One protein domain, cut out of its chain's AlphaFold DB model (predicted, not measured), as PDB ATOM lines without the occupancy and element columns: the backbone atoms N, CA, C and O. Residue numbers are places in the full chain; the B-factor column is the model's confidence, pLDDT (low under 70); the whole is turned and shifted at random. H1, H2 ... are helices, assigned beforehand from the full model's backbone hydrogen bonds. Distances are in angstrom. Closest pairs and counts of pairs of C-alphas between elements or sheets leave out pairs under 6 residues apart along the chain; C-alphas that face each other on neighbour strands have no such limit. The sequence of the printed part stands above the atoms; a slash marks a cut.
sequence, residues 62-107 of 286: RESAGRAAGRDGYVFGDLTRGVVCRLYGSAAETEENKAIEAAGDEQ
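Overview. This is residues 62 to 107 of the 286 residues of the protein "Hypothetical protein" of Haptolina brevifila (UniProt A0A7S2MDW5). Two helices, H1 and H2, form the two sides of a broad, open U; residues 89 to 94 turn between them at its closed end, and the helices do not meet across the gap. The winding stretch of residues 62 to 77, before H1, loops over one side of this U. The printed part has 46 residues, with two named helices in the order H1, H2 and no named strand; its class is all helix. It is compact, with a radius of gyration of the C-alphas of 10.0 A, and its C-alphas span 25 by 23 by 15 A.

Along the chain. Start at C-alpha 62, at (166.588, 192.494, 255.598), and go through residues 62 to 77, which hold no named element. Find C-alpha 78 at (165.125, 193.669, 248.596): here H1 begins, residues 78 to 88, 14.9 A from first to last C-alpha. Go on to Glu 95, where H2 begins; it holds residues 95 to 106, 16.9 A long, and ends at C-alpha 106 at (176.942, 187.135, 247.267).

Arrangement. Look first at residues 62 to 77: their C-alphas lie 4 to 12 A from the mean of the C-alphas. H1 and H2 are apart, with no C-alpha of the one within 8 A of the other. Between them you find a short link of six residues. In H1 and H2, every O i to N i+4 pair is within hydrogen-bond range.

Size, cuts and confidence. The two C-alphas farthest apart are those of Leu 87 and Glu 106, 25.2 A. The printed part runs from residue 62 to 107 without a cut. Look in the B-factor column for the pLDDT: its mean over the printed part is 74.4, and it is under 70 in 17 residues, 89 to 94, 96 to 98 and 100 to 107.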
ATOM      1  N   ARG A  62     166.503 193.951 255.652       88.62
ATOM      2  CA  ARG A  62     166.588 192.494 255.598       88.62
ATOM      3  C   ARG A  62     165.250 191.825 255.943       88.62
ATOM      4  O   ARG A  62     164.772 191.000 255.169       88.62
ATOM      5  N   GLU A  63     164.609 192.225 257.041       86.25
ATOM      6  CA  GLU A  63     163.284 191.715 257.433       86.25
ATOM      7  C   GLU A  63     162.191 192.106 256.436       86.25
ATOM      8  O   GLU A  63     161.337 191.294 256.088       86.25
ATOM      9  N   SER A  64     162.229 193.343 255.936       84.38
ATOM     10  CA  SER A  64     161.258 193.847 254.956       84.38
ATOM     11  C   SER A  64     161.341 193.111 253.614       84.38
ATOM     12  O   SER A  64     160.330 192.978 252.923       84.38
ATOM     13  N   ALA A  65     162.529 192.621 253.261       83.75
ATOM     14  CA  ALA A  65     162.784 191.808 252.078       83.75
ATOM     15  C   ALA A  65     162.523 190.306 252.282       83.75
ATOM     16  O   ALA A  65     162.622 189.540 251.323       83.75
ATOM     17  N   GLY A  66     162.216 189.877 253.512       84.31
ATOM     18  CA  GLY A  66     162.031 188.467 253.851       84.31
ATOM     19  C   GLY A  66     163.314 187.645 253.727       84.31
ATOM     20  O   GLY A  66     163.259 186.524 253.231       84.31
ATOM     21  N   ARG A  67     164.469 188.209 254.106       82.69
ATOM     22  CA  ARG A  67     165.757 187.499 254.146       82.69
ATOM     23  C   ARG A  67     166.021 186.939 255.546       82.69
ATOM     24  O   ARG A  67     165.995 187.690 256.518       82.69
ATOM     25  N   ALA A  68     166.346 185.649 255.647       80.38
ATOM     26  CA  ALA A  68     166.701 185.014 256.923       80.38
ATOM     27  C   ALA A  68     168.136 185.312 257.402       80.38
ATOM     28  O   ALA A  68     168.418 185.220 258.595       80.38
ATOM     29  N   ALA A  69     169.055 185.650 256.490       83.31
ATOM     30  CA  ALA A  69     170.469 185.881 256.787       83.31
ATOM     31  C   ALA A  69     171.036 187.066 255.980       83.31
ATOM     32  O   ALA A  69     170.363 187.629 255.121       83.31
ATOM     33  N   GLY A  70     172.279 187.464 256.278       83.38
ATOM     34  CA  GLY A  70     172.983 188.555 255.594       83.38
ATOM     35  C   GLY A  70     173.064 189.857 256.399       83.38
ATOM     36  O   GLY A  70     172.596 189.943 257.538       83.38
ATOM     37  N   ARG A  71     173.717 190.870 255.809       84.81
ATOM     38  CA  ARG A  71     173.956 192.179 256.444       84.81
ATOM     39  C   ARG A  71     172.653 192.957 256.661       84.81
ATOM     40  O   ARG A  71     171.799 192.976 255.772       84.81
ATOM     41  N   ASP A  72     172.554 193.668 257.786       83.00
ATOM     42  CA  ASP A  72     171.488 194.648 258.027       83.00
ATOM     43  C   ASP A  72     171.756 195.909 257.202       83.00
ATOM     44  O   ASP A  72     172.525 196.796 257.566       83.00
ATOM     45  N   GLY A  73     171.169 195.939 256.013       86.31
ATOM     46  CA  GLY A  73     171.284 197.036 255.069       86.31
ATOM     47  C   GLY A  73     170.660 196.654 253.738       86.31
ATOM     48  O   GLY A  73     170.476 195.471 253.449       86.31
ATOM     49  N   TYR A  74     170.358 197.667 252.931       82.50
ATOM     50  CA  TYR A  74     169.793 197.460 251.604       82.50
ATOM     51  C   TYR A  74     170.689 196.538 250.760       82.50
ATOM     52  O   TYR A  74     171.906 196.750 250.619       82.50
ATOM     53  N   VAL A  75     170.066 195.507 250.199       83.31
ATOM     54  CA  VAL A  75     170.628 194.639 249.166       83.31
ATOM     55  C   VAL A  75     169.752 194.734 247.923       83.31
ATOM     56  O   VAL A  75     168.536 194.925 247.983       83.31
ATOM     57  N   PHE A  76     170.396 194.682 246.758       73.06
ATOM     58  CA  PHE A  76     169.691 194.753 245.491       73.06
ATOM     59  C   PHE A  76     168.673 193.617 245.394       73.06
ATOM     60  O   PHE A  76     168.994 192.461 245.640       73.06
ATOM     61  N   GLY A  77     167.447 193.959 245.015       77.62
ATOM     62  CA  GLY A  77     166.343 193.008 244.972       77.62
ATOM     63  C   GLY A  77     165.477 193.008 246.229       77.62
ATOM     64  O   GLY A  77     164.344 192.550 246.130       77.62
ATOM     65  N   ASP A  78     165.909 193.607 247.349       85.75
ATOM     66  CA  ASP A  78     165.125 193.669 248.596       85.75
ATOM     67  C   ASP A  78     163.736 194.283 248.385       85.75
ATOM     68  O   ASP A  78     162.738 193.811 248.920       85.75
ATOM     69  N   LEU A  79     163.655 195.320 247.550       78.75
ATOM     70  CA  LEU A  79     162.413 196.049 247.293       78.75
ATOM     71  C   LEU A  79     161.450 195.227 246.423       78.75
ATOM     72  O   LEU A  79     160.279 195.073 246.758       78.75
ATOM     73  N   THR A  80     161.952 194.635 245.335       76.56
ATOM     74  CA  THR A  80     161.169 193.730 244.478       76.56
ATOM     75  C   THR A  80     160.763 192.466 245.220       76.56
ATOM     76  O   THR A  80     159.637 192.005 245.074       76.56
ATOM     77  N   ARG A  81     161.654 191.930 246.051       79.06
ATOM     78  CA  ARG A  81     161.430 190.723 246.834       79.06
ATOM     79  C   ARG A  81     160.433 190.981 247.953       79.06
ATOM     80  O   ARG A  81     159.492 190.217 248.076       79.06
ATOM     81  N   GLY A  82     160.527 192.111 248.649       82.31
ATOM     82  CA  GLY A  82     159.510 192.547 249.607       82.31
ATOM     83  C   GLY A  82     158.122 192.689 248.968       82.31
ATOM     84  O   GLY A  82     157.129 192.254 249.548       82.31
ATOM     85  N   VAL A  83     158.036 193.218 247.741       78.69
ATOM     86  CA  VAL A  83     156.772 193.273 246.980       78.69
ATOM     87  C   VAL A  83     156.276 191.871 246.609       78.69
ATOM     88  O   VAL A  83     155.101 191.574 246.811       78.69
ATOM     89  N   VAL A  84     157.150 190.991 246.113       77.56
ATOM     90  CA  VAL A  84     156.797 189.604 245.762       77.56
ATOM     91  C   VAL A  84     156.362 188.813 246.998       77.56
ATOM     92  O   VAL A  84     155.318 188.172 246.957       77.56
ATOM     93  N   CYS A  85     157.078 188.914 248.118       79.25
ATOM     94  CA  CYS A  85     156.723 188.281 249.387       79.25
ATOM     95  C   CYS A  85     155.379 188.787 249.926       79.25
ATOM     96  O   CYS A  85     154.610 187.996 250.464       79.25
ATOM     97  N   ARG A  86     155.054 190.078 249.754       78.69
ATOM     98  CA  ARG A  86     153.725 190.610 250.109       78.69
ATOM     99  C   ARG A  86     152.613 190.079 249.206       78.69
ATOM    100  O   ARG A  86     151.517 189.848 249.698       78.69
ATOM    101  N   LEU A  87     152.872 189.915 247.908       76.12
ATOM    102  CA  LEU A  87     151.855 189.491 246.938       76.12
ATOM    103  C   LEU A  87     151.616 187.976 246.927       76.12
ATOM    104  O   LEU A  87     150.484 187.547 246.733       76.12
ATOM    105  N   TYR A  88     152.663 187.175 247.125       78.25
ATOM    106  CA  TYR A  88     152.612 185.714 246.985       78.25
ATOM    107  C   TYR A  88     152.784 184.959 248.313       78.25
ATOM    108  O   TYR A  88     152.710 183.731 248.328       78.25
ATOM    109  N   GLY A  89     152.968 185.675 249.427       69.50
ATOM    110  CA  GLY A  89     153.289 185.096 250.731       69.50
ATOM    111  C   GLY A  89     154.747 184.636 250.822       69.50
ATOM    112  O   GLY A  89     155.399 184.356 249.814       69.50
ATOM    113  N   SER A  90     155.293 184.556 252.039       63.59
ATOM    114  CA  SER A  90     156.594 183.913 252.248       63.59
ATOM    115  C   SER A  90     156.410 182.402 252.090       63.59
ATOM    116  O   SER A  90     155.901 181.738 252.996       63.59
ATOM    117  N   ALA A  91     156.770 181.853 250.931       58.03
ATOM    118  CA  ALA A  91     156.833 180.407 250.759       58.03
ATOM    119  C   ALA A  91     157.761 179.833 251.842       58.03
ATOM    120  O   ALA A  91     158.857 180.357 252.040       58.03
ATOM    121  N   ALA A  92     157.297 178.812 252.570       57.78
ATOM    122  CA  ALA A  92     158.048 178.194 253.658       57.78
ATOM    123  C   ALA A  92     159.485 177.892 253.202       57.78
ATOM    124  O   ALA A  92     159.694 177.163 252.230       57.78
ATOM    125  N   GLU A  93     160.455 178.515 253.873       58.41
ATOM    126  CA  GLU A  93     161.862 178.480 253.487       58.41
ATOM    127  C   GLU A  93     162.378 177.041 253.515       58.41
ATOM    128  O   GLU A  93     162.662 176.474 254.570       58.41
ATOM    129  N   THR A  94     162.503 176.433 252.343       67.94
ATOM    130  CA  THR A  94     163.237 175.179 252.197       67.94
ATOM    131  C   THR A  94     164.731 175.504 252.316       67.94
ATOM    132  O   THR A  94     165.165 176.539 251.811       67.94
ATOM    133  N   GLU A  95     165.532 174.654 252.967       70.75
ATOM    134  CA  GLU A  95     167.002 174.816 253.085       70.75
ATOM    135  C   GLU A  95     167.672 175.123 251.728       70.75
ATOM    136  O   GLU A  95     168.600 175.925 251.641       70.75
ATOM    137  N   GLU A  96     167.133 174.559 250.646       67.31
ATOM    138  CA  GLU A  96     167.563 174.815 249.271       67.31
ATOM    139  C   GLU A  96     167.342 176.276 248.832       67.31
ATOM    140  O   GLU A  96     168.241 176.885 248.253       67.31
ATOM    141  N   ASN A  97     166.209 176.892 249.188       65.12
ATOM    142  CA  ASN A  97     165.954 178.309 248.906       65.12
ATOM    143  C   ASN A  97     166.907 179.215 249.692       65.12
ATOM    144  O   ASN A  97     167.404 180.187 249.135       65.12
ATOM    145  N   LYS A  98     167.244 178.872 250.945       68.12
ATOM    146  CA  LYS A  98     168.241 179.628 251.728       68.12
ATOM    147  C   LYS A  98     169.624 179.595 251.087       68.12
ATOM    148  O   LYS A  98     170.299 180.620 251.049       68.12
ATOM    149  N   ALA A  99     170.041 178.442 250.565       72.12
ATOM    150  CA  ALA A  99     171.317 178.311 249.867       72.12
ATOM    151  C   ALA A  99     171.335 179.103 248.546       72.12
ATOM    152  O   ALA A  99     172.317 179.787 248.253       72.12
ATOM    153  N   ILE A 100     170.241 179.067 247.776       67.19
ATOM    154  CA  ILE A 100     170.093 179.845 246.535       67.19
ATOM    155  C   ILE A 100     170.102 181.351 246.827       67.19
ATOM    156  O   ILE A 100     170.727 182.119 246.100       67.19
ATOM    157  N   GLU A 101     169.451 181.783 247.905       61.47
ATOM    158  CA  GLU A 101     169.419 183.185 248.321       61.47
ATOM    159  C   GLU A 101     170.758 183.679 248.862       61.47
ATOM    160  O   GLU A 101     171.179 184.770 248.495       61.47
ATOM    161  N   ALA A 102     171.460 182.880 249.670       68.12
ATOM    162  CA  ALA A 102     172.809 183.211 250.121       68.12
ATOM    163  C   ALA A 102     173.774 183.337 248.929       68.12
ATOM    164  O   ALA A 102     174.547 184.291 248.852       68.12
ATOM    165  N   ALA A 103     173.664 182.435 247.947       68.56
ATOM    166  CA  ALA A 103     174.426 182.522 246.705       68.56
ATOM    167  C   ALA A 103     174.016 183.729 245.837       68.56
ATOM    168  O   ALA A 103     174.850 184.266 245.109       68.56
ATOM    169  N   GLY A 104     172.754 184.162 245.899       57.22
ATOM    170  CA  GLY A 104     172.248 185.351 245.209       57.22
ATOM    171  C   GLY A 104     172.726 186.661 245.838       57.22
ATOM    172  O   GLY A 104     173.148 187.560 245.115       57.22
ATOM    173  N   ASP A 105     172.737 186.746 247.171       54.72
ATOM    174  CA  ASP A 105     173.206 187.914 247.931       54.72
ATOM    175  C   ASP A 105     174.731 188.125 247.798       54.72
ATOM    176  O   ASP A 105     175.210 189.261 247.853       54.72
ATOM    177  N   GLU A 106     175.505 187.056 247.579       61.69
ATOM    178  CA  GLU A 106     176.942 187.135 247.267       61.69
ATOM    179  C   GLU A 106     177.225 187.563 245.817       61.69
ATOM    180  O   GLU A 106     178.304 188.079 245.497       61.69
ATOM    181  N   GLN A 107     176.260 187.390 244.912       67.19
ATOM    182  CA  GLN A 107     176.415 187.781 243.520       67.19
ATOM    183  C   GLN A 107     176.173 189.284 243.369       67.19
ATOM    184  O   GLN A 107     175.049 189.744 243.192       67.19
TER     185      GLN A 107